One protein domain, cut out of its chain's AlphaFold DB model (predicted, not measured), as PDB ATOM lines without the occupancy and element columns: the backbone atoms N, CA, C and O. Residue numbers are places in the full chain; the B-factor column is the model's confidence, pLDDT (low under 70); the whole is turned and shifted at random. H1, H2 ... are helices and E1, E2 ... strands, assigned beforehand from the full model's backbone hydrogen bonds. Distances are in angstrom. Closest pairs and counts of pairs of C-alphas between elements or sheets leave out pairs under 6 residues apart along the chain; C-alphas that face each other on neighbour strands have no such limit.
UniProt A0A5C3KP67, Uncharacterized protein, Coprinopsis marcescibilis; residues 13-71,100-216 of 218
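What this domain is: This is residues 13 to 71 and 100 to 216 of the 218 residues of an uncharacterized protein of Coprinopsis marcescibilis (UniProt A0A5C3KP67). A strongly twisted sheet of four strands, E1, E2, E4 and E3, has H2, H3 and H4 over one face, with H4 in the middle of the helices and H1 packed on H4 and H3. The hairpin E5 and E6 runs on from the end of E4 and lengthens the model at one end, and H5 packs across E1 and E2. The 176 printed residues follow the order H1 H2 E1 E2 H3 E3 E4 E5 E6 H4 H5, a mixed class of helices and strands; both sheets are antiparallel. The whole is compact, with a radius of gyration of the C-alphas of 16.6 A, and elongated, spanning 58 by 32 by 28 A.

Where its parts are: In the larger sheet, E1 is residues 65 to 70, E2 101 to 109, 25.0 A long, E4 144 to 149 and E3 137 to 141. E5, residues 151 to 159, is 21.4 A long, and E6, residues 166 to 173, bends by 66 degrees at residue 170. H3, residues 113 to 131, is 25.5 A long and H4, residues 176 to 192, 24.6 A. H2 is residues 50 to 62. H1, residues 13 to 23, begins at C-alpha 13 (46.103, -43.315, 55.737); H5, residues 208 to 215, ends at C-alpha 215 (52.757, -31.508, 20.304).

How they stand to each other: Within hydrogen-bond range are N 68 and O 103 of E1 and E2, 2.9 A, N 106 and O 147 of E2 and E4, 3.1 A, N 139 and O 146 of E4 and E3, 2.9 A, and N 156 and O 169 of E5 and E6, 3.0 A. E2, H3 and E3 form a split strand-helix-strand unit, two strands running the same way with E4 between them, its crossover right-handed. With H2, H3, H4 and H5 on one face the arrangement is two layers, helices over a sheet. H4, the hub, runs along E2 at a height over the sheet of 10.2 A. It touches H3 at a steep tilt of 40 degrees, opposite ways, closest at the C-alphas of Val 123 and Leu 185, 6.9 A. Its residues 183 to 188 alone touch H1, closest at the C-alphas of Ala 22 and Leu 184, 6.6 A. Every O i to N i+4 pair is within hydrogen-bond range in H1, H4 and H5, but 7 of 9 in H2 and 14 of 15 in H3.

The domain as a whole: The C-alphas of Ser 112 and Gly 162, the two farthest apart, are 57.9 A apart. Residues 72 to 99 are not printed, with C-alphas 71 and 100 4.3 A apart across the cut. The links H1 to H2 and H4 to H5 are long. Confidence is under 70 in residues 29 to 31 and 194 to 206.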
ATOM      1  N   GLU A  13      44.731 -42.969  55.338       79.38
ATOM      2  CA  GLU A  13      46.103 -43.315  55.737       79.38
ATOM      3  C   GLU A  13      46.833 -44.055  54.617       79.38
ATOM      4  O   GLU A  13      47.992 -43.747  54.328       79.38
ATOM      5  N   ASN A  14      46.125 -44.951  53.921       80.25
ATOM      6  CA  ASN A  14      46.641 -45.644  52.739       80.25
ATOM      7  C   ASN A  14      46.978 -44.651  51.625       80.25
ATOM      8  O   ASN A  14      48.042 -44.740  51.014       80.25
ATOM      9  N   LEU A  15      46.121 -43.648  51.420       86.56
ATOM     10  CA  LEU A  15      46.364 -42.587  50.452       86.56
ATOM     11  C   LEU A  15      47.608 -41.757  50.818       86.56
ATOM     12  O   LEU A  15      48.466 -41.528  49.970       86.56
ATOM     13  N   LEU A  16      47.764 -41.339  52.079       88.31
ATOM     14  CA  LEU A  16      48.953 -40.598  52.521       88.31
ATOM     15  C   LEU A  16      50.239 -41.422  52.392       88.31
ATOM     16  O   LEU A  16      51.276 -40.882  51.999       88.31
ATOM     17  N   ALA A  17      50.187 -42.718  52.710       88.50
ATOM     18  CA  ALA A  17      51.310 -43.626  52.510       88.50
ATOM     19  C   ALA A  17      51.682 -43.728  51.023       88.50
ATOM     20  O   ALA A  17      52.860 -43.603  50.686       88.50
ATOM     21  N   LEU A  18      50.686 -43.852  50.139       90.12
ATOM     22  CA  LEU A  18      50.876 -43.866  48.690       90.12
ATOM     23  C   LEU A  18      51.571 -42.590  48.190       90.12
ATOM     24  O   LEU A  18      52.551 -42.678  47.454       90.12
ATOM     25  N   TYR A  19      51.132 -41.409  48.636       91.50
ATOM     26  CA  TYR A  19      51.780 -40.143  48.271       91.50
ATOM     27  C   TYR A  19      53.236 -40.070  48.731       91.50
ATOM     28  O   TYR A  19      54.090 -39.625  47.969       91.50
ATOM     29  N   ARG A  20      53.529 -40.503  49.962       90.69
ATOM     30  CA  ARG A  20      54.905 -40.513  50.485       90.69
ATOM     31  C   ARG A  20      55.806 -41.438  49.676       90.69
ATOM     32  O   ARG A  20      56.957 -41.091  49.442       90.69
ATOM     33  N   LEU A  21      55.285 -42.588  49.246       87.75
ATOM     34  CA  LEU A  21      56.010 -43.510  48.372       87.75
ATOM     35  C   LEU A  21      56.283 -42.867  47.008       87.75
ATOM     36  O   LEU A  21      57.427 -42.844  46.569       87.75
ATOM     37  N   ALA A  22      55.271 -42.267  46.383       88.00
ATOM     38  CA  ALA A  22      55.408 -41.636  45.069       88.00
ATOM     39  C   ALA A  22      56.324 -40.390  45.059       88.00
ATOM     40  O   ALA A  22      56.844 -39.996  44.017       88.00
ATOM     41  N   GLN A  23      56.527 -39.747  46.213       90.44
ATOM     42  CA  GLN A  23      57.446 -38.612  46.364       90.44
ATOM     43  C   GLN A  23      58.922 -39.020  46.453       90.44
ATOM     44  O   GLN A  23      59.788 -38.170  46.258       90.44
ATOM     45  N   ASP A  24      59.215 -40.282  46.766       86.31
ATOM     46  CA  ASP A  24      60.577 -40.784  46.949       86.31
ATOM     47  C   ASP A  24      60.722 -42.158  46.273       86.31
ATOM     48  O   ASP A  24      60.761 -43.192  46.955       86.31
ATOM     49  N   PRO A  25      60.776 -42.194  44.924       74.00
ATOM     50  CA  PRO A  25      60.803 -43.443  44.165       74.00
ATOM     51  C   PRO A  25      61.997 -44.328  44.544       74.00
ATOM     52  O   PRO A  25      61.858 -45.553  44.541       74.00
ATOM     53  N   ALA A  26      63.116 -43.742  44.995       77.62
ATOM     54  CA  ALA A  26      64.301 -44.461  45.470       77.62
ATOM     55  C   ALA A  26      64.032 -45.368  46.686       77.62
ATOM     56  O   ALA A  26      64.782 -46.312  46.935       77.62
ATOM     57  N   LYS A  27      62.960 -45.111  47.447       75.62
ATOM     58  CA  LYS A  27      62.518 -45.961  48.567       75.62
ATOM     59  C   LYS A  27      61.443 -46.971  48.182       75.62
ATOM     60  O   LYS A  27      60.982 -47.727  49.041       75.62
ATOM     61  N   THR A  28      61.013 -46.988  46.926       71.12
ATOM     62  CA  THR A  28      59.928 -47.850  46.459       71.12
ATOM     63  C   THR A  28      60.459 -49.069  45.714       71.12
ATOM     64  O   THR A  28      61.608 -49.123  45.289       71.12
ATOM     65  N   LYS A  29      59.581 -50.054  45.490       65.50
ATOM     66  CA  LYS A  29      59.839 -51.163  44.556       65.50
ATOM     67  C   LYS A  29      59.879 -50.711  43.083       65.50
ATOM     68  O   LYS A  29      59.941 -51.556  42.197       65.50
ATOM     69  N   CYS A  30      59.763 -49.412  42.813       65.81
ATOM     70  CA  CYS A  30      59.753 -48.836  41.478       65.81
ATOM     71  C   CYS A  30      60.671 -47.603  41.405       65.81
ATOM     72  O   CYS A  30      60.185 -46.479  41.288       65.81
ATOM     73  N   PRO A  31      61.998 -47.789  41.507       68.44
ATOM     74  CA  PRO A  31      62.943 -46.676  41.405       68.44
ATOM     75  C   PRO A  31      62.957 -46.024  40.014       68.44
ATOM     76  O   PRO A  31      63.527 -44.951  39.858       68.44
ATOM     77  N   GLU A  32      62.352 -46.677  39.022       80.62
ATOM     78  CA  GLU A  32      62.359 -46.281  37.616       80.62
ATOM     79  C   GLU A  32      61.194 -45.338  37.249       80.62
ATOM     80  O   GLU A  32      61.267 -44.655  36.228       80.62
ATOM     81  N   LEU A  33      60.146 -45.226  38.082       85.31
ATOM     82  CA  LEU A  33      59.100 -44.219  37.867       85.31
ATOM     83  C   LEU A  33      59.619 -42.812  38.183       85.31
ATOM     84  O   LEU A  33      60.371 -42.629  39.148       85.31
ATOM     85  N   PRO A  34      59.161 -41.787  37.440       89.88
ATOM     86  CA  PRO A  34      59.523 -40.415  37.741       89.88
ATOM     87  C   PRO A  34      58.928 -40.003  39.092       89.88
ATOM     88  O   PRO A  34      57.835 -40.429  39.475       89.88
ATOM     89  N   THR A  35      59.635 -39.127  39.807       91.56
ATOM     90  CA  THR A  35      59.124 -38.523  41.042       91.56
ATOM     91  C   THR A  35      57.780 -37.859  40.775       91.56
ATOM     92  O   THR A  35      57.625 -37.149  39.782       91.56
ATOM     93  N   LEU A  36      56.819 -38.042  41.683       95.06
ATOM     94  CA  LEU A  36      55.489 -37.457  41.551       95.06
ATOM     95  C   LEU A  36      55.577 -35.927  41.322       95.06
ATOM     96  O   LEU A  36      55.935 -35.197  42.255       95.06
ATOM     97  N   PRO A  37      55.229 -35.409  40.124       95.94
ATOM     98  CA  PRO A  37      55.404 -33.991  39.797       95.94
ATOM     99  C   PRO A  37      54.433 -33.144  40.620       95.94
ATOM    100  O   PRO A  37      53.428 -33.680  41.065       95.94
ATOM    101  N   PRO A  38      54.653 -31.841  40.862       95.06
ATOM    102  CA  PRO A  38      53.749 -31.033  41.686       95.06
ATOM    103  C   PRO A  38      52.322 -30.993  41.118       95.06
ATOM    104  O   PRO A  38      52.109 -31.139  39.916       95.06
ATOM    105  N   ARG A  39      51.322 -30.756  41.980       93.69
ATOM    106  CA  ARG A  39      49.934 -30.567  41.523       93.69
ATOM    107  C   ARG A  39      49.866 -29.448  40.483       93.69
ATOM    108  O   ARG A  39      50.417 -28.367  40.708       93.69
ATOM    109  N   ALA A  40      49.157 -29.704  39.384       92.12
ATOM    110  CA  ALA A  40      48.925 -28.706  38.351       92.12
ATOM    111  C   ALA A  40      48.235 -27.467  38.948       92.12
ATOM    112  O   ALA A  40      47.324 -27.584  39.772       92.12
ATOM    113  N   LYS A  41      48.688 -26.277  38.544       87.69
ATOM    114  CA  LYS A  41      48.139 -24.997  39.006       87.69
ATOM    115  C   LYS A  41      47.292 -24.358  37.911       87.69
ATOM    116  O   LYS A  41      47.731 -24.246  36.770       87.69
ATOM    117  N   GLY A  42      46.128 -23.848  38.307       87.75
ATOM    118  CA  GLY A  42      45.239 -23.079  37.439       87.75
ATOM    119  C   GLY A  42      44.288 -23.929  36.593       87.75
ATOM    120  O   GLY A  42      44.422 -25.142  36.478       87.75
ATOM    121  N   TYR A  43      43.306 -23.246  36.010       86.81
ATOM    122  CA  TYR A  43      42.287 -23.797  35.121       86.81
ATOM    123  C   TYR A  43      42.135 -22.855  33.912       86.81
ATOM    124  O   TYR A  43      42.112 -21.639  34.126       86.81
ATOM    125  N   PRO A  44      42.064 -23.344  32.657       90.69
ATOM    126  CA  PRO A  44      42.271 -24.732  32.226       90.69
ATOM    127  C   PRO A  44      43.733 -25.178  32.397       90.69
ATOM    128  O   PRO A  44      44.634 -24.336  32.507       90.69
ATOM    129  N   THR A  45      43.971 -26.492  32.411       95.94
ATOM    130  CA  THR A  45      45.309 -27.072  32.632       95.94
ATOM    131  C   THR A  45      46.095 -27.117  31.315       95.94
ATOM    132  O   THR A  45      45.575 -27.642  30.336       95.94
ATOM    133  N   PRO A  46      47.327 -26.588  31.228       96.50
ATOM    134  CA  PRO A  46      48.136 -26.728  30.015       96.50
ATOM    135  C   PRO A  46      48.378 -28.200  29.642       96.50
ATOM    136  O   PRO A  46      48.656 -29.020  30.519       96.50
ATOM    137  N   CYS A  47      48.298 -28.528  28.349       97.06
ATOM    138  CA  CYS A  47      48.847 -29.783  27.831       97.06
ATOM    139  C   CYS A  47      50.357 -29.858  28.079       97.06
ATOM    140  O   CYS A  47      51.017 -28.823  28.179       97.06
ATOM    141  N   LEU A  48      50.884 -31.084  28.127       96.62
ATOM    142  CA  LEU A  48      52.315 -31.317  28.309       96.62
ATOM    143  C   LEU A  48      53.143 -30.595  27.234       96.62
ATOM    144  O   LEU A  48      52.872 -30.684  26.034       96.62
ATOM    145  N   THR A  49      54.177 -29.903  27.687       94.88
ATOM    146  CA  THR A  49      55.239 -29.335  26.857       94.88
ATOM    147  C   THR A  49      56.241 -30.415  26.443       94.88
ATOM    148  O   THR A  49      56.283 -31.499  27.020       94.88
ATOM    149  N   ARG A  50      57.098 -30.128  25.451       94.38
ATOM    150  CA  ARG A  50      58.136 -31.080  25.013       94.38
ATOM    151  C   ARG A  50      59.068 -31.522  26.164       94.38
ATOM    152  O   ARG A  50      59.273 -32.729  26.269       94.38
ATOM    153  N   PRO A  51      59.572 -30.625  27.038       95.44
ATOM    154  CA  PRO A  51      60.345 -31.043  28.210       95.44
ATOM    155  C   PRO A  51      59.546 -31.936  29.163       95.44
ATOM    156  O   PRO A  51      60.034 -32.984  29.561       95.44
ATOM    157  N   GLU A  52      58.285 -31.600  29.460       96.06
ATOM    158  CA  GLU A  52      57.444 -32.433  30.334       96.06
ATOM    159  C   GLU A  52      57.147 -33.810  29.720       96.06
ATOM    160  O   GLU A  52      57.061 -34.799  30.443       96.06
ATOM    161  N   ILE A  53      57.018 -33.911  28.392       95.56
ATOM    162  CA  ILE A  53      56.904 -35.210  27.713       95.56
ATOM    163  C   ILE A  53      58.163 -36.046  27.963       95.56
ATOM    164  O   ILE A  53      58.053 -37.214  28.329       95.56
ATOM    165  N   GLN A  54      59.343 -35.454  27.787       93.38
ATOM    166  CA  GLN A  54      60.618 -36.152  27.952       93.38
ATOM    167  C   GLN A  54      60.876 -36.563  29.403       93.38
ATOM    168  O   GLN A  54      61.288 -37.689  29.657       93.38
ATOM    169  N   GLU A  55      60.618 -35.663  30.348       94.44
ATOM    170  CA  GLU A  55      60.935 -35.862  31.763       94.44
ATOM    171  C   GLU A  55      59.877 -36.677  32.509       94.44
ATOM    172  O   GLU A  55      60.200 -37.332  33.498       94.44
ATOM    173  N   LEU A  56      58.614 -36.625  32.073       95.62
ATOM    174  CA  LEU A  56      57.502 -37.212  32.818       95.62
ATOM    175  C   LEU A  56      56.759 -38.297  32.038       95.62
ATOM    176  O   LEU A  56      56.540 -39.382  32.573       95.62
ATOM    177  N   LEU A  57      56.349 -38.028  30.794       95.50
ATOM    178  CA  LEU A  57      55.529 -38.979  30.034       95.50
ATOM    179  C   LEU A  57      56.332 -40.194  29.569       95.50
ATOM    180  O   LEU A  57      55.843 -41.310  29.716       95.50
ATOM    181  N   ILE A  58      57.538 -40.000  29.026       93.62
ATOM    182  CA  ILE A  58      58.375 -41.109  28.544       93.62
ATOM    183  C   ILE A  58      58.647 -42.126  29.665       93.62
ATOM    184  O   ILE A  58      58.314 -43.292  29.455       93.62
ATOM    185  N   PRO A  59      59.106 -41.725  30.867       93.00
ATOM    186  CA  PRO A  59      59.269 -42.666  31.972       93.00
ATOM    187  C   PRO A  59      57.980 -43.410  32.329       93.00
ATOM    188  O   PRO A  59      58.004 -44.608  32.578       93.00
ATOM    189  N   VAL A  60      56.821 -42.744  32.311       94.06
ATOM    190  CA  VAL A  60      55.530 -43.411  32.555       94.06
ATOM    191  C   VAL A  60      55.218 -44.447  31.463       94.06
ATOM    192  O   VAL A  60      54.774 -45.550  31.780       94.06
ATOM    193  N   VAL A  61      55.495 -44.138  30.193       93.75
ATOM    194  CA  VAL A  61      55.306 -45.056  29.053       93.75
ATOM    195  C   VAL A  61      56.240 -46.268  29.127       93.75
ATOM    196  O   VAL A  61      55.814 -47.392  28.870       93.75
ATOM    197  N   GLU A  62      57.483 -46.077  29.565       90.38
ATOM    198  CA  GLU A  62      58.428 -47.172  29.829       90.38
ATOM    199  C   GLU A  62      57.914 -48.153  30.899       90.38
ATOM    200  O   GLU A  62      58.334 -49.308  30.936       90.38
ATOM    201  N   HIS A  63      56.929 -47.738  31.702       89.25
ATOM    202  CA  HIS A  63      56.274 -48.545  32.735       89.25
ATOM    203  C   HIS A  63      54.927 -49.133  32.288       89.25
ATOM    204  O   HIS A  63      54.027 -49.361  33.098       89.25
ATOM    205  N   GLY A  64      54.776 -49.394  30.989       91.88
ATOM    206  CA  GLY A  64      53.624 -50.110  30.437       91.88
ATOM    207  C   GLY A  64      52.370 -49.254  30.258       91.88
ATOM    208  O   GLY A  64      51.302 -49.796  29.957       91.88
ATOM    209  N   TRP A  65      52.483 -47.936  30.437       95.38
ATOM    210  CA  TRP A  65      51.491 -46.988  29.938       95.38
ATOM    211  C   TRP A  65      51.700 -46.743  28.444       95.38
ATOM    212  O   TRP A  65      52.793 -46.892  27.911       95.38
ATOM    213  N   THR A  66      50.643 -46.346  27.751       95.69
ATOM    214  CA  THR A  66      50.670 -46.072  26.309       95.69
ATOM    215  C   THR A  66      49.855 -44.829  25.992       95.69
ATOM    216  O   THR A  66      48.967 -44.458  26.758       95.69
ATOM    217  N   VAL A  67      50.156 -44.176  24.871       96.19
ATOM    218  CA  VAL A  67      49.333 -43.085  24.342       96.19
ATOM    219  C   VAL A  67      48.544 -43.618  23.157       96.19
ATOM    220  O   VAL A  67      49.121 -43.965  22.128       96.19
ATOM    221  N   GLU A  68      47.226 -43.674  23.301       95.06
ATOM    222  CA  GLU A  68      46.316 -44.094  22.237       95.06
ATOM    223  C   GLU A  68      45.557 -42.888  21.697       95.06
ATOM    224  O   GLU A  68      45.114 -42.032  22.456       95.06
ATOM    225  N   PHE A  69      45.378 -42.831  20.382       94.38
ATOM    226  CA  PHE A  69      44.552 -41.819  19.737       94.38
ATOM    227  C   PHE A  69      43.245 -42.475  19.315       94.38
ATOM    228  O   PHE A  69      43.262 -43.478  18.602       94.38
ATOM    229  N   LYS A  70      42.119 -41.948  19.795       94.00
ATOM    230  CA  LYS A  70      40.789 -42.490  19.497       94.00
ATOM    231  C   LYS A  70      39.885 -41.398  18.968       94.00
ATOM    232  O   LYS A  70      39.947 -40.264  19.440       94.00
ATOM    233  N   LEU A  71      39.027 -41.733  18.012       91.19
ATOM    234  CA  LEU A  71      37.951 -40.830  17.621       91.19
ATOM    235  C   LEU A  71      37.064 -40.550  18.848       91.19
ATOM    236  O   LEU A  71      36.864 -41.458  19.662       91.19
ATOM    237  N   GLU A 100      41.130 -37.261  16.217       92.56
ATOM    238  CA  GLU A 100      41.385 -38.223  17.281       92.56
ATOM    239  C   GLU A 100      41.907 -37.506  18.534       92.56
ATOM    240  O   GLU A 100      42.707 -36.566  18.455       92.56
ATOM    241  N   LEU A 101      41.456 -37.966  19.695       94.00
ATOM    242  CA  LEU A 101      41.827 -37.461  21.007       94.00
ATOM    243  C   LEU A 101      42.875 -38.382  21.640       94.00
ATOM    244  O   LEU A 101      42.753 -39.605  21.520       94.00
ATOM    245  N   PRO A 102      43.908 -37.823  22.294       96.75
ATOM    246  CA  PRO A 102      44.931 -38.619  22.951       96.75
ATOM    247  C   PRO A 102      44.471 -39.072  24.343       96.75
ATOM    248  O   PRO A 102      44.108 -38.250  25.181       96.75
ATOM    249  N   PHE A 103      44.602 -40.364  24.608       97.44
ATOM    250  CA  PHE A 103      44.379 -40.994  25.903       97.44
ATOM    251  C   PHE A 103      45.686 -41.568  26.431       97.44
ATOM    252  O   PHE A 103      46.423 -42.229  25.700       97.44
ATOM    253  N   LEU A 104      45.936 -41.372  27.719       97.88
ATOM    254  CA  LEU A 104      46.935 -42.118  28.462       97.88
ATOM    255  C   LEU A 104      46.285 -43.416  28.964       97.88
ATOM    256  O   LEU A 104      45.300 -43.378  29.703       97.88
ATOM    257  N   VAL A 105      46.803 -44.560  28.522       97.50
ATOM    258  CA  VAL A 105      46.163 -45.871  28.690       97.50
ATOM    259  C   VAL A 105      47.068 -46.830  29.442       97.50
ATOM    260  O   VAL A 105      48.237 -46.989  29.086       97.50
ATOM    261  N   ARG A 106      46.512 -47.528  30.435       96.50
ATOM    262  CA  ARG A 106      47.184 -48.631  31.136       96.50
ATOM    263  C   ARG A 106      46.311 -49.864  31.163       96.50
ATOM    264  O   ARG A 106      45.117 -49.765  31.423       96.50
ATOM    265  N   ARG A 107      46.929 -51.019  30.926       95.81
ATOM    266  CA  ARG A 107      46.310 -52.343  31.025       95.81
ATOM    267  C   ARG A 107      46.924 -53.084  32.204       95.81
ATOM    268  O   ARG A 107      48.099 -53.427  32.167       95.81
ATOM    269  N   TYR A 108      46.140 -53.289  33.248       94.31
ATOM    270  CA  TYR A 108      46.524 -54.007  34.455       94.31
ATOM    271  C   TYR A 108      45.984 -55.430  34.403       94.31
ATOM    272  O   TYR A 108      44.822 -55.630  34.052       94.31
ATOM    273  N   ARG A 109      46.788 -56.413  34.803       93.69
ATOM    274  CA  ARG A 109      46.360 -57.813  34.885       93.69
ATOM    275  C   ARG A 109      46.223 -58.243  36.330       93.69
ATOM    276  O   ARG A 109      47.061 -57.935  37.165       93.69
ATOM    277  N   PHE A 110      45.164 -58.971  36.631       91.00
ATOM    278  CA  PHE A 110      44.875 -59.429  37.980       91.00
ATOM    279  C   PHE A 110      44.776 -60.949  38.007       91.00
ATOM    280  O   PHE A 110      44.508 -61.606  37.006       91.00
ATOM    281  N   ASN A 111      44.966 -61.530  39.186       90.94
ATOM    282  CA  ASN A 111      44.780 -62.969  39.369       90.94
ATOM    283  C   ASN A 111      43.296 -63.348  39.499       90.94
ATOM    284  O   ASN A 111      42.938 -64.514  39.345       90.94
ATOM    285  N   SER A 112      42.426 -62.376  39.789       91.19
ATOM    286  CA  SER A 112      40.991 -62.592  39.936       91.19
ATOM    287  C   SER A 112      40.176 -61.335  39.598       91.19
ATOM    288  O   SER A 112      40.668 -60.214  39.765       91.19
ATOM    289  N   PRO A 113      38.899 -61.498  39.207       92.00
ATOM    290  CA  PRO A 113      37.972 -60.376  39.058       92.00
ATOM    291  C   PRO A 113      37.761 -59.581  40.353       92.00
ATOM    292  O   PRO A 113      37.554 -58.371  40.303       92.00
ATOM    293  N   THR A 114      37.844 -60.233  41.519       91.81
ATOM    294  CA  THR A 114      37.744 -59.559  42.823       91.81
ATOM    295  C   THR A 114      38.866 -58.538  43.008       91.81
ATOM    296  O   THR A 114      38.587 -57.415  43.421       91.81
ATOM    297  N   GLY A 115      40.098 -58.873  42.607       91.19
ATOM    298  CA  GLY A 115      41.229 -57.940  42.669       91.19
ATOM    299  C   GLY A 115      41.018 -56.682  41.817       91.19
ATOM    300  O   GLY A 115      41.373 -55.589  42.245       91.19
ATOM    301  N   ILE A 116      40.353 -56.802  40.659       93.50
ATOM    302  CA  ILE A 116      39.976 -55.641  39.831       93.50
ATOM    303  C   ILE A 116      39.021 -54.717  40.595       93.50
ATOM    304  O   ILE A 116      39.177 -53.498  40.556       93.50
ATOM    305  N   GLN A 117      38.025 -55.278  41.285       93.69
ATOM    306  CA  GLN A 117      37.033 -54.490  42.025       93.69
ATOM    307  C   GLN A 117      37.647 -53.781  43.235       93.69
ATOM    308  O   GLN A 117      37.337 -52.614  43.485       93.69
ATOM    309  N   GLU A 118      38.536 -54.461  43.958       91.50
ATOM    310  CA  GLU A 118      39.301 -53.875  45.062       91.50
ATOM    311  C   GLU A 118      40.193 -52.733  44.561       91.50
ATOM    312  O   GLU A 118      40.118 -51.620  45.085       91.50
ATOM    313  N   TYR A 119      40.940 -52.962  43.475       93.19
ATOM    314  CA  TYR A 119      41.762 -51.934  42.841       93.19
ATOM    315  C   TYR A 119      40.931 -50.723  42.407       93.19
ATOM    316  O   TYR A 119      41.244 -49.598  42.790       93.19
ATOM    317  N   LEU A 120      39.821 -50.927  41.684       95.12
ATOM    318  CA  LEU A 120      38.922 -49.845  41.261       95.12
ATOM    319  C   LEU A 120      38.312 -49.079  42.445       95.12
ATOM    320  O   LEU A 120      38.047 -47.879  42.340       95.12
ATOM    321  N   SER A 121      38.080 -49.743  43.579       92.62
ATOM    322  CA  SER A 121      37.646 -49.073  44.806       92.62
ATOM    323  C   SER A 121      38.687 -48.062  45.292       92.62
ATOM    324  O   SER A 121      38.354 -46.904  45.551       92.62
ATOM    325  N   ASP A 122      39.958 -48.454  45.318       92.62
ATOM    326  CA  ASP A 122      41.051 -47.570  45.720       92.62
ATOM    327  C   ASP A 122      41.375 -46.500  44.666       92.62
ATOM    328  O   ASP A 122      41.621 -45.345  45.021       92.62
ATOM    329  N   VAL A 123      41.266 -46.823  43.373       95.00
ATOM    330  CA  VAL A 123      41.349 -45.842  42.276       95.00
ATOM    331  C   VAL A 123      40.316 -44.728  42.465       95.00
ATOM    332  O   VAL A 123      40.652 -43.550  42.327       95.00
ATOM    333  N   ARG A 124      39.077 -45.058  42.863       94.69
ATOM    334  CA  ARG A 124      38.041 -44.052  43.162       94.69
ATOM    335  C   ARG A 124      38.425 -43.149  44.333       94.69
ATOM    336  O   ARG A 124      38.143 -41.951  44.285       94.69
ATOM    337  N   ASN A 125      39.089 -43.683  45.358       92.62
ATOM    338  CA  ASN A 125      39.588 -42.878  46.475       92.62
ATOM    339  C   ASN A 125      40.675 -41.895  46.013       92.62
ATOM    340  O   ASN A 125      40.614 -40.710  46.353       92.62
ATOM    341  N   ILE A 126      41.624 -42.352  45.187       95.00
ATOM    342  CA  ILE A 126      42.640 -41.479  44.575       95.00
ATOM    343  C   ILE A 126      41.962 -40.399  43.731       95.00
ATOM    344  O   ILE A 126      42.303 -39.228  43.870       95.00
ATOM    345  N   SER A 127      40.975 -40.755  42.910       95.25
ATOM    346  CA  SER A 127      40.274 -39.789  42.064       95.25
ATOM    347  C   SER A 127      39.523 -38.725  42.844       95.25
ATOM    348  O   SER A 127      39.691 -37.542  42.566       95.25
ATOM    349  N   ASN A 128      38.705 -39.125  43.817       92.06
ATOM    350  CA  ASN A 128      37.779 -38.214  44.491       92.06
ATOM    351  C   ASN A 128      38.447 -37.392  45.595       92.06
ATOM    352  O   ASN A 128      38.123 -36.222  45.773       92.06
ATOM    353  N   ILE A 129      39.362 -38.004  46.350       89.00
ATOM    354  CA  ILE A 129      39.960 -37.393  47.545       89.00
ATOM    355  C   ILE A 129      41.373 -36.903  47.236       89.00
ATOM    356  O   ILE A 129      41.758 -35.803  47.630       89.00
ATOM    357  N   GLY A 130      42.151 -37.724  46.529       89.38
ATOM    358  CA  GLY A 130      43.544 -37.443  46.208       89.38
ATOM    359  C   GLY A 130      43.689 -36.359  45.147       89.38
ATOM    360  O   GLY A 130      44.089 -35.238  45.447       89.38
ATOM    361  N   GLU A 131      43.393 -36.672  43.892       94.06
ATOM    362  CA  GLU A 131      43.757 -35.849  42.733       94.06
ATOM    363  C   GLU A 131      42.624 -34.958  42.204       94.06
ATOM    364  O   GLU A 131      42.892 -34.056  41.404       94.06
ATOM    365  N   ASN A 132      41.378 -35.176  42.645       94.69
ATOM    366  CA  ASN A 132      40.178 -34.581  42.036       94.69
ATOM    367  C   ASN A 132      40.188 -34.738  40.499       94.69
ATOM    368  O   ASN A 132      39.885 -33.801  39.759       94.69
ATOM    369  N   HIS A 133      40.671 -35.892  40.032       95.94
ATOM    370  CA  HIS A 133      40.951 -36.226  38.634       95.94
ATOM    371  C   HIS A 133      40.559 -37.681  38.389       95.94
ATOM    372  O   HIS A 133      40.912 -38.565  39.175       95.94
ATOM    373  N   HIS A 134      39.806 -37.935  37.327       96.19
ATOM    374  CA  HIS A 134      39.164 -39.222  37.071       96.19
ATOM    375  C   HIS A 134      39.691 -39.818  35.772       96.19
ATOM    376  O   HIS A 134      40.070 -39.082  34.865       96.19
ATOM    377  N   TYR A 135      39.695 -41.149  35.680       96.44
ATOM    378  CA  TYR A 135      39.746 -41.801  34.375       96.44
ATOM    379  C   TYR A 135      38.463 -41.472  33.594       96.44
ATOM    380  O   TYR A 135      37.398 -41.272  34.180       96.44
ATOM    381  N   ASP A 136      38.562 -41.449  32.271       95.31
ATOM    382  CA  ASP A 136      37.445 -41.216  31.357       95.31
ATOM    383  C   ASP A 136      36.546 -42.437  31.250       95.31
ATOM    384  O   ASP A 136      35.325 -42.363  31.375       95.31
ATOM    385  N   SER A 137      37.174 -43.579  31.004       95.81
ATOM    386  CA  SER A 137      36.505 -44.854  30.822       95.81
ATOM    387  C   SER A 137      37.439 -45.991  31.208       95.81
ATOM    388  O   SER A 137      38.641 -45.811  31.430       95.81
ATOM    389  N   TYR A 138      36.868 -47.183  31.320       97.44
ATOM    390  CA  TYR A 138      37.630 -48.403  31.506       97.44
ATOM    391  C   TYR A 138      36.946 -49.569  30.808       97.44
ATOM    392  O   TYR A 138      35.740 -49.548  30.567       97.44
ATOM    393  N   THR A 139      37.721 -50.604  30.509       97.12
ATOM    394  CA  THR A 139      37.199 -51.885  30.019       97.12
ATOM    395  C   THR A 139      37.748 -53.011  30.879       97.12
ATOM    396  O   THR A 139      38.866 -52.913  31.385       97.12
ATOM    397  N   ILE A 140      36.959 -54.067  31.061       96.75
ATOM    398  CA  ILE A 140      37.383 -55.281  31.761       96.75
ATOM    399  C   ILE A 140      37.223 -56.451  30.798       96.75
ATOM    400  O   ILE A 140      36.124 -56.687  30.301       96.75
ATOM    401  N   THR A 141      38.306 -57.188  30.557       95.31
ATOM    402  CA  THR A 141      38.288 -58.412  29.744       95.31
ATOM    403  C   THR A 141      38.933 -59.544  30.528       95.31
ATOM    404  O   THR A 141      40.136 -59.530  30.771       95.31
ATOM    405  N   SER A 142      38.133 -60.533  30.931       92.00
ATOM    406  CA  SER A 142      38.563 -61.646  31.792       92.00
ATOM    407  C   SER A 142      39.182 -61.154  33.107       92.00
ATOM    408  O   SER A 142      38.447 -60.833  34.037       92.00
ATOM    409  N   ASN A 143      40.512 -61.056  33.164       92.62
ATOM    410  CA  ASN A 143      41.266 -60.594  34.325       92.62
ATOM    411  C   ASN A 143      42.124 -59.351  34.021       92.62
ATOM    412  O   ASN A 143      43.039 -59.027  34.775       92.62
ATOM    413  N   GLU A 144      41.867 -58.671  32.908       95.06
ATOM    414  CA  GLU A 144      42.568 -57.454  32.512       95.06
ATOM    415  C   GLU A 144      41.646 -56.241  32.667       95.06
ATOM    416  O   GLU A 144      40.489 -56.274  32.245       95.06
ATOM    417  N   LEU A 145      42.164 -55.172  33.270       96.25
ATOM    418  CA  LEU A 145      41.534 -53.862  33.387       96.25
ATOM    419  C   LEU A 145      42.315 -52.869  32.528       96.25
ATOM    420  O   LEU A 145      43.474 -52.591  32.829       96.25
ATOM    421  N   ALA A 146      41.679 -52.281  31.519       97.25
ATOM    422  CA  ALA A 146      42.244 -51.145  30.797       97.25
ATOM    423  C   ALA A 146      41.620 -49.839  31.299       97.25
ATOM    424  O   ALA A 146      40.400 -49.701  31.230       97.25
ATOM    425  N   LEU A 147      42.434 -48.894  31.775       97.81
ATOM    426  CA  LEU A 147      42.016 -47.540  32.158       97.81
ATOM    427  C   LEU A 147      42.417 -46.536  31.075       97.81
ATOM    428  O   LEU A 147      43.550 -46.575  30.599       97.81
ATOM    429  N   PHE A 148      41.508 -45.619  30.741       97.69
ATOM    430  CA  PHE A 148      41.722 -44.531  29.787       97.69
ATOM    431  C   PHE A 148      41.653 -43.199  30.525       97.69
ATOM    432  O   PHE A 148      40.669 -42.928  31.208       97.69
ATOM    433  N   VAL A 149      42.692 -42.373  30.410       98.06
ATOM    434  CA  VAL A 149      42.816 -41.121  31.164       98.06
ATOM    435  C   VAL A 149      43.162 -39.975  30.219       98.06
ATOM    436  O   VAL A 149      44.118 -40.068  29.448       98.06
ATOM    437  N   GLN A 150      42.413 -38.883  30.294       97.06
ATOM    438  CA  GLN A 150      42.747 -37.612  29.658       97.06
ATOM    439  C   GLN A 150      42.166 -36.441  30.461       97.06
ATOM    440  O   GLN A 150      41.282 -36.582  31.308       97.06
ATOM    441  N   THR A 151      42.625 -35.229  30.159       97.19
ATOM    442  CA  THR A 151      42.066 -34.008  30.736       97.19
ATOM    443  C   THR A 151      41.155 -33.307  29.726       97.19
ATOM    444  O   THR A 151      41.624 -32.715  28.753       97.19
ATOM    445  N   HIS A 152      39.844 -33.289  29.997       95.25
ATOM    446  CA  HIS A 152      38.839 -32.553  29.197       95.25
ATOM    447  C   HIS A 152      38.983 -31.032  29.253       95.25
ATOM    448  O   HIS A 152      38.575 -30.321  28.343       95.25
ATOM    449  N   SER A 153      39.539 -30.524  30.352       95.31
ATOM    450  CA  SER A 153      39.757 -29.092  30.595       95.31
ATOM    451  C   SER A 153      41.196 -28.673  30.289       95.31
ATOM    452  O   SER A 153      41.788 -27.861  31.011       95.31
ATOM    453  N   ALA A 154      41.792 -29.268  29.254       96.88
ATOM    454  CA  ALA A 154      43.143 -28.936  28.848       96.88
ATOM    455  C   ALA A 154      43.174 -27.649  28.000       96.88
ATOM    456  O   ALA A 154      42.146 -27.103  27.587       96.88
ATOM    457  N   LYS A 155      44.374 -27.124  27.752       95.62
ATOM    458  CA  LYS A 155      44.596 -26.005  26.826       95.62
ATOM    459  C   LYS A 155      45.940 -26.128  26.121       95.62
ATOM    460  O   LYS A 155      46.920 -26.565  26.725       95.62
ATOM    461  N   LYS A 156      45.998 -25.679  24.867       93.69
ATOM    462  CA  LYS A 156      47.236 -25.586  24.079       93.69
ATOM    463  C   LYS A 156      47.500 -24.138  23.657       93.69
ATOM    464  O   LYS A 156      46.539 -23.394  23.441       93.69
ATOM    465  N   PRO A 157      48.773 -23.724  23.546       91.00
ATOM    466  CA  PRO A 157      49.099 -22.441  22.951       91.00
ATOM    467  C   PRO A 157      48.768 -22.478  21.455       91.00
ATOM    468  O   PRO A 157      49.129 -23.416  20.744       91.00
ATOM    469  N   ARG A 158      48.082 -21.447  20.968       88.62
ATOM    470  CA  ARG A 158      47.908 -21.173  19.546       88.62
ATOM    471  C   ARG A 158      48.899 -20.091  19.151       88.62
ATOM    472  O   ARG A 158      48.845 -18.971  19.659       88.62
ATOM    473  N   HIS A 159      49.802 -20.439  18.242       83.19
ATOM    474  CA  HIS A 159      50.749 -19.495  17.660       83.19
ATOM    475  C   HIS A 159      50.146 -18.889  16.392       83.19
ATOM    476  O   HIS A 159      49.801 -19.609  15.454       83.19
ATOM    477  N   PHE A 160      50.003 -17.565  16.368       81.62
ATOM    478  CA  PHE A 160      49.614 -16.836  15.166       81.62
ATOM    479  C   PHE A 160      50.850 -16.544  14.319       81.62
ATOM    480  O   PHE A 160      51.871 -16.088  14.837       81.62
ATOM    481  N   VAL A 161      50.757 -16.771  13.009       81.44
ATOM    482  CA  VAL A 161      51.826 -16.409  12.070       81.44
ATOM    483  C   VAL A 161      52.024 -14.889  12.132       81.44
ATOM    484  O   VAL A 161      51.133 -14.132  11.763       81.44
ATOM    485  N   GLY A 162      53.179 -14.447  12.643       82.88
ATOM    486  CA  GLY A 162      53.542 -13.027  12.757       82.88
ATOM    487  C   GLY A 162      53.099 -12.309  14.042       82.88
ATOM    488  O   GLY A 162      53.353 -11.114  14.165       82.88
ATOM    489  N   GLY A 163      52.470 -12.997  15.003       76.38
ATOM    490  CA  GLY A 163      52.058 -12.411  16.287       76.38
ATOM    491  C   GLY A 163      52.994 -12.775  17.447       76.38
ATOM    492  O   GLY A 163      53.421 -13.919  17.565       76.38
ATOM    493  N   SER A 164      53.281 -11.821  18.342       79.19
ATOM    494  CA  SER A 164      53.987 -12.078  19.612       79.19
ATOM    495  C   SER A 164      53.059 -12.561  20.737       79.19
ATOM    496  O   SER A 164      53.525 -12.948  21.809       79.19
ATOM    497  N   THR A 165      51.743 -12.517  20.529       83.50
ATOM    498  CA  THR A 165      50.733 -12.909  21.515       83.50
ATOM    499  C   THR A 165      50.442 -14.406  21.441       83.50
ATOM    500  O   THR A 165      50.088 -14.940  20.393       83.50
ATOM    501  N   THR A 166      50.573 -15.094  22.581       85.94
ATOM    502  CA  THR A 166      50.149 -16.495  22.733       85.94
ATOM    503  C   THR A 166      48.713 -16.524  23.241       85.94
ATOM    504  O   THR A 166      48.448 -16.114  24.372       85.94
ATOM    505  N   GLU A 167      47.788 -17.011  22.419       90.94
ATOM    506  CA  GLU A 167      46.423 -17.316  22.852       90.94
ATOM    507  C   GLU A 167      46.367 -18.757  23.366       90.94
ATOM    508  O   GLU A 167      46.948 -19.662  22.771       90.94
ATOM    509  N   TRP A 168      45.664 -18.989  24.473       91.62
ATOM    510  CA  TRP A 168      45.436 -20.334  24.992       91.62
ATOM    511  C   TRP A 168      44.066 -20.836  24.557       91.62
ATOM    512  O   TRP A 168      43.048 -20.281  24.966       91.62
ATOM    513  N   VAL A 169      44.042 -21.911  23.775       93.38
ATOM    514  CA  VAL A 169      42.803 -22.483  23.242       93.38
ATOM    515  C   VAL A 169      42.406 -23.708  24.070       93.38
ATOM    516  O   VAL A 169      43.241 -24.607  24.235       93.38
ATOM    517  N   PRO A 170      41.167 -23.764  24.599       94.75
ATOM    518  CA  PRO A 170      40.641 -24.957  25.255       94.75
ATOM    519  C   PRO A 170      40.699 -26.178  24.336       94.75
ATOM    520  O   PRO A 170      40.387 -26.095  23.149       94.75
ATOM    521  N   THR A 171      41.105 -27.319  24.878       93.94
ATOM    522  CA  THR A 171      41.194 -28.576  24.133       93.94
ATOM    523  C   THR A 171      41.109 -29.767  25.083       93.94
ATOM    524  O   THR A 171      41.187 -29.603  26.299       93.94
ATOM    525  N   VAL A 172      40.983 -30.969  24.529       95.19
ATOM    526  CA  VAL A 172      41.171 -32.218  25.273       95.19
ATOM    527  C   VAL A 172      42.607 -32.681  25.056       95.19
ATOM    528  O   VAL A 172      43.131 -32.609  23.940       95.19
ATOM    529  N   GLY A 173      43.274 -33.132  26.112       96.25
ATOM    530  CA  GLY A 173      44.616 -33.674  25.960       96.25
ATOM    531  C   GLY A 173      45.224 -34.224  27.237       96.25
ATOM    532  O   GLY A 173      44.613 -34.188  28.301       96.25
ATOM    533  N   ILE A 174      46.464 -34.695  27.111       98.06
ATOM    534  CA  ILE A 174      47.266 -35.187  28.232       98.06
ATOM    535  C   ILE A 174      47.969 -34.002  28.905       98.06
ATOM    536  O   ILE A 174      48.587 -33.157  28.244       98.06
ATOM    537  N   THR A 175      47.865 -33.937  30.226       97.94
ATOM    538  CA  THR A 175      48.430 -32.900  31.094       97.94
ATOM    539  C   THR A 175      49.213 -33.526  32.248       97.94
ATOM    540  O   THR A 175      49.186 -34.737  32.472       97.94
ATOM    541  N   VAL A 176      49.868 -32.689  33.057       97.69
ATOM    542  CA  VAL A 176      50.534 -33.127  34.298       97.69
ATOM    543  C   VAL A 176      49.563 -33.820  35.270       97.69
ATOM    544  O   VAL A 176      49.993 -34.644  36.073       97.69
ATOM    545  N   ARG A 177      48.252 -33.531  35.208       97.75
ATOM    546  CA  ARG A 177      47.250 -34.212  36.051       97.75
ATOM    547  C   ARG A 177      47.146 -35.694  35.708       97.75
ATOM    548  O   ARG A 177      47.151 -36.516  36.618       97.75
ATOM    549  N   ASP A 178      47.133 -36.015  34.416       98.25
ATOM    550  CA  ASP A 178      47.071 -37.392  33.917       98.25
ATOM    551  C   ASP A 178      48.333 -38.168  34.309       98.25
ATOM    552  O   ASP A 178      48.243 -39.282  34.815       98.25
ATOM    553  N   ILE A 179      49.506 -37.536  34.183       98.00
ATOM    554  CA  ILE A 179      50.794 -38.103  34.610       98.00
ATOM    555  C   ILE A 179      50.823 -38.382  36.117       98.00
ATOM    556  O   ILE A 179      51.178 -39.483  36.535       98.00
ATOM    557  N   ARG A 180      50.451 -37.403  36.956       97.56
ATOM    558  CA  ARG A 180      50.400 -37.598  38.419       97.56
ATOM    559  C   ARG A 180      49.495 -38.757  38.786       97.56
ATOM    560  O   ARG A 180      49.846 -39.566  39.641       97.56
ATOM    561  N   TYR A 181      48.328 -38.801  38.154       97.62
ATOM    562  CA  TYR A 181      47.350 -39.844  38.376       97.62
ATOM    563  C   TYR A 181      47.924 -41.211  37.985       97.62
ATOM    564  O   TYR A 181      47.932 -42.114  38.816       97.62
ATOM    565  N   ALA A 182      48.529 -41.327  36.800       97.38
ATOM    566  CA  ALA A 182      49.185 -42.543  36.326       97.38
ATOM    567  C   ALA A 182      50.266 -43.071  37.289       97.38
ATOM    568  O   ALA A 182      50.269 -44.256  37.622       97.38
ATOM    569  N   ILE A 183      51.133 -42.190  37.805       95.88
ATOM    570  CA  ILE A 183      52.178 -42.552  38.779       95.88
ATOM    571  C   ILE A 183      51.560 -43.122  40.066       95.88
ATOM    572  O   ILE A 183      52.003 -44.154  40.571       95.88
ATOM    573  N   LEU A 184      50.515 -42.479  40.599       95.69
ATOM    574  CA  LEU A 184      49.831 -42.954  41.807       95.69
ATOM    575  C   LEU A 184      49.150 -44.309  41.582       95.69
ATOM    576  O   LEU A 184      49.225 -45.177  42.451       95.69
ATOM    577  N   LEU A 185      48.518 -44.501  40.421       95.56
ATOM    578  CA  LEU A 185      47.867 -45.758  40.058       95.56
ATOM    579  C   LEU A 185      48.861 -46.913  39.906       95.56
ATOM    580  O   LEU A 185      48.571 -48.030  40.337       95.56
ATOM    581  N   GLU A 186      50.045 -46.648  39.353       94.00
ATOM    582  CA  GLU A 186      51.112 -47.640  39.225       94.00
ATOM    583  C   GLU A 186      51.681 -48.039  40.598       94.00
ATOM    584  O   GLU A 186      51.844 -49.227  40.885       94.00
ATOM    585  N   HIS A 187      51.903 -47.076  41.500       91.56
ATOM    586  CA  HIS A 187      52.288 -47.397  42.877       91.56
ATOM    587  C   HIS A 187      51.203 -48.187  43.617       91.56
ATOM    588  O   HIS A 187      51.535 -49.144  44.317       91.56
ATOM    589  N   LEU A 188      49.925 -47.824  43.455       92.25
ATOM    590  CA  LEU A 188      48.806 -48.551  44.059       92.25
ATOM    591  C   LEU A 188      48.783 -50.006  43.577       92.25
ATOM    592  O   LEU A 188      48.706 -50.921  44.394       92.25
ATOM    593  N   TYR A 189      48.905 -50.214  42.265       91.62
ATOM    594  CA  TYR A 189      48.870 -51.543  41.664       91.62
ATOM    595  C   TYR A 189      49.993 -52.424  42.222       91.62
ATOM    596  O   TYR A 189      49.735 -53.507  42.736       91.62
ATOM    597  N   ARG A 190      51.228 -51.910  42.275       87.31
ATOM    598  CA  ARG A 190      52.387 -52.637  42.829       87.31
ATOM    599  C   ARG A 190      52.309 -52.919  44.330       87.31
ATOM    600  O   ARG A 190      53.004 -53.811  44.819       87.31
ATOM    601  N   LEU A 191      51.544 -52.130  45.084       86.81
ATOM    602  CA  LEU A 191      51.325 -52.373  46.511       86.81
ATOM    603  C   LEU A 191      50.345 -53.521  46.740       86.81
ATOM    604  O   LEU A 191      50.553 -54.318  47.653       86.81
ATOM    605  N   GLN A 192      49.302 -53.598  45.918       85.19
ATOM    606  CA  GLN A 192      48.307 -54.665  45.989       85.19
ATOM    607  C   GLN A 192      48.820 -55.967  45.366       85.19
ATOM    608  O   GLN A 192      48.464 -57.059  45.815       85.19
ATOM    609  N   ASP A 193      49.697 -55.867  44.370       75.12
ATOM    610  CA  ASP A 193      50.170 -57.024  43.634       75.12
ATOM    611  C   ASP A 193      51.346 -57.729  44.328       75.12
ATOM    612  O   ASP A 193      52.529 -57.527  44.043       75.12
ATOM    613  N   THR A 194      51.011 -58.581  45.296       62.00
ATOM    614  CA  THR A 194      51.977 -59.478  45.955       62.00
ATOM    615  C   THR A 194      52.417 -60.652  45.076       62.00
ATOM    616  O   THR A 194      53.389 -61.316  45.429       62.00
ATOM    617  N   ASN A 195      51.759 -60.884  43.933       54.22
ATOM    618  CA  ASN A 195      52.014 -62.002  43.020       54.22
ATOM    619  C   ASN A 195      52.047 -61.547  41.554       54.22
ATOM    620  O   ASN A 195      51.601 -62.295  40.681       54.22
ATOM    621  N   ALA A 196      52.538 -60.331  41.294       55.97
ATOM    622  CA  ALA A 196      52.497 -59.744  39.964       55.97
ATOM    623  C   ALA A 196      53.133 -60.692  38.964       55.97
ATOM    624  O   ALA A 196      54.324 -61.001  39.061       55.97
ATOM    625  N   VAL A 197      52.336 -61.154  38.000       61.09
ATOM    626  CA  VAL A 197      52.900 -61.729  36.787       61.09
ATOM    627  C   VAL A 197      53.636 -60.568  36.154       61.09
ATOM    628  O   VAL A 197      53.007 -59.633  35.667       61.09
ATOM    629  N   THR A 198      54.965 -60.578  36.251       59.38
ATOM    630  CA  THR A 198      55.798 -59.592  35.575       59.38
ATOM    631  C   THR A 198      55.388 -59.625  34.117       59.38
ATOM    632  O   THR A 198      55.601 -60.647  33.451       59.38
ATOM    633  N   ASP A 199      54.742 -58.555  33.651       62.41
ATOM    634  CA  ASP A 199      54.457 -58.422  32.234       62.41
ATOM    635  C   ASP A 199      55.785 -58.639  31.498       62.41
ATOM    636  O   ASP A 199      56.837 -58.181  31.974       62.41
ATOM    637  N   PRO A 200      55.783 -59.396  30.386       64.12
ATOM    638  CA  PRO A 200      56.979 -59.498  29.572       64.12
ATOM    639  C   PRO A 200      57.458 -58.074  29.276       64.12
ATOM    640  O   PRO A 200      56.605 -57.199  29.100       64.12
ATOM    641  N   PRO A 201      58.782 -57.831  29.255       61.16
ATOM    642  CA  PRO A 201      59.325 -56.502  29.033       61.16
ATOM    643  C   PRO A 201      58.657 -55.920  27.796       61.16
ATOM    644  O   PRO A 201      58.859 -56.395  26.676       61.16
ATOM    645  N   HIS A 202      57.781 -54.946  28.023       64.25
ATOM    646  CA  HIS A 202      57.113 -54.267  26.940       64.25
ATOM    647  C   HIS A 202      58.213 -53.440  26.305       64.25
ATOM    648  O   HIS A 202      58.772 -52.576  26.972       64.25
ATOM    649  N   THR A 203      58.596 -53.735  25.064       58.53
ATOM    650  CA  THR A 203      59.523 -52.860  24.347       58.53
ATOM    651  C   THR A 203      58.851 -51.492  24.283       58.53
ATOM    652  O   THR A 203      57.786 -51.400  23.656       58.53
ATOM    653  N   PRO A 204      59.383 -50.465  24.971       57.88
ATOM    654  CA  PRO A 204      58.776 -49.152  24.950       57.88
ATOM    655  C   PRO A 204      58.953 -48.627  23.534       57.88
ATOM    656  O   PRO A 204      60.048 -48.262  23.115       57.88
ATOM    657  N   TYR A 205      57.881 -48.666  22.752       59.97
ATOM    658  CA  TYR A 205      57.862 -48.019  21.455       59.97
ATOM    659  C   TYR A 205      57.454 -46.565  21.687       59.97
ATOM    660  O   TYR A 205      56.314 -46.163  21.460       59.97
ATOM    661  N   THR A 206      58.385 -45.783  22.228       67.38
ATOM    662  CA  THR A 206      58.300 -44.325  22.211       67.38
ATOM    663  C   THR A 206      58.641 -43.861  20.803       67.38
ATOM    664  O   THR A 206      59.785 -43.557  20.476       67.38
ATOM    665  N   ASP A 207      57.631 -43.858  19.936       80.62
ATOM    666  CA  ASP A 207      57.784 -43.328  18.585       80.62
ATOM    667  C   ASP A 207      57.940 -41.803  18.645       80.62
ATOM    668  O   ASP A 207      57.160 -41.114  19.310       80.62
ATOM    669  N   GLN A 208      58.900 -41.257  17.898       86.50
ATOM    670  CA  GLN A 208      58.987 -39.821  17.633       86.50
ATOM    671  C   GLN A 208      57.643 -39.293  17.091       86.50
ATOM    672  O   GLN A 208      57.200 -38.213  17.485       86.50
ATOM    673  N   LEU A 209      56.920 -40.121  16.327       88.00
ATOM    674  CA  LEU A 209      55.563 -39.849  15.859       88.00
ATOM    675  C   LEU A 209      54.568 -39.591  17.004       88.00
ATOM    676  O   LEU A 209      53.721 -38.709  16.889       88.00
ATOM    677  N   MET A 210      54.648 -40.324  18.119       90.62
ATOM    678  CA  MET A 210      53.778 -40.093  19.281       90.62
ATOM    679  C   MET A 210      54.024 -38.697  19.867       90.62
ATOM    680  O   MET A 210      53.073 -37.964  20.151       90.62
ATOM    681  N   ILE A 211      55.297 -38.327  20.032       89.69
ATOM    682  CA  ILE A 211      55.702 -37.024  20.574       89.69
ATOM    683  C   ILE A 211      55.199 -35.904  19.662       89.69
ATOM    684  O   ILE A 211      54.585 -34.948  20.141       89.69
ATOM    685  N   ASP A 212      55.404 -36.036  18.353       90.12
ATOM    686  CA  ASP A 212      55.026 -35.000  17.396       90.12
ATOM    687  C   ASP A 212      53.500 -34.855  17.289       90.12
ATOM    688  O   ASP A 212      52.978 -33.736  17.341       90.12
ATOM    689  N   ARG A 213      52.751 -35.969  17.322       90.44
ATOM    690  CA  ARG A 213      51.280 -35.945  17.399       90.44
ATOM    691  C   ARG A 213      50.758 -35.250  18.660       90.44
ATOM    692  O   ARG A 213      49.793 -34.490  18.578       90.44
ATOM    693  N   LEU A 214      51.372 -35.476  19.826       88.44
ATOM    694  CA  LEU A 214      50.968 -34.808  21.072       88.44
ATOM    695  C   LEU A 214      51.211 -33.297  21.016       88.44
ATOM    696  O   LEU A 214      50.353 -32.506  21.437       88.44
ATOM    697  N   LEU A 215      52.353 -32.902  20.453       89.31
ATOM    698  CA  LEU A 215      52.757 -31.508  20.304       89.31
ATOM    699  C   LEU A 215      52.038 -30.792  19.153       89.31
ATOM    700  O   LEU A 215      52.070 -29.565  19.093       89.31
ATOM    701  N   GLY A 216      51.345 -31.531  18.283       82.94
ATOM    702  CA  GLY A 216      50.699 -30.973  17.099       82.94
ATOM    703  C   GLY A 216      51.708 -30.434  16.084       82.94
ATOM    704  O   GLY A 216      51.376 -29.520  15.331       82.94
TER     705      GLY A 216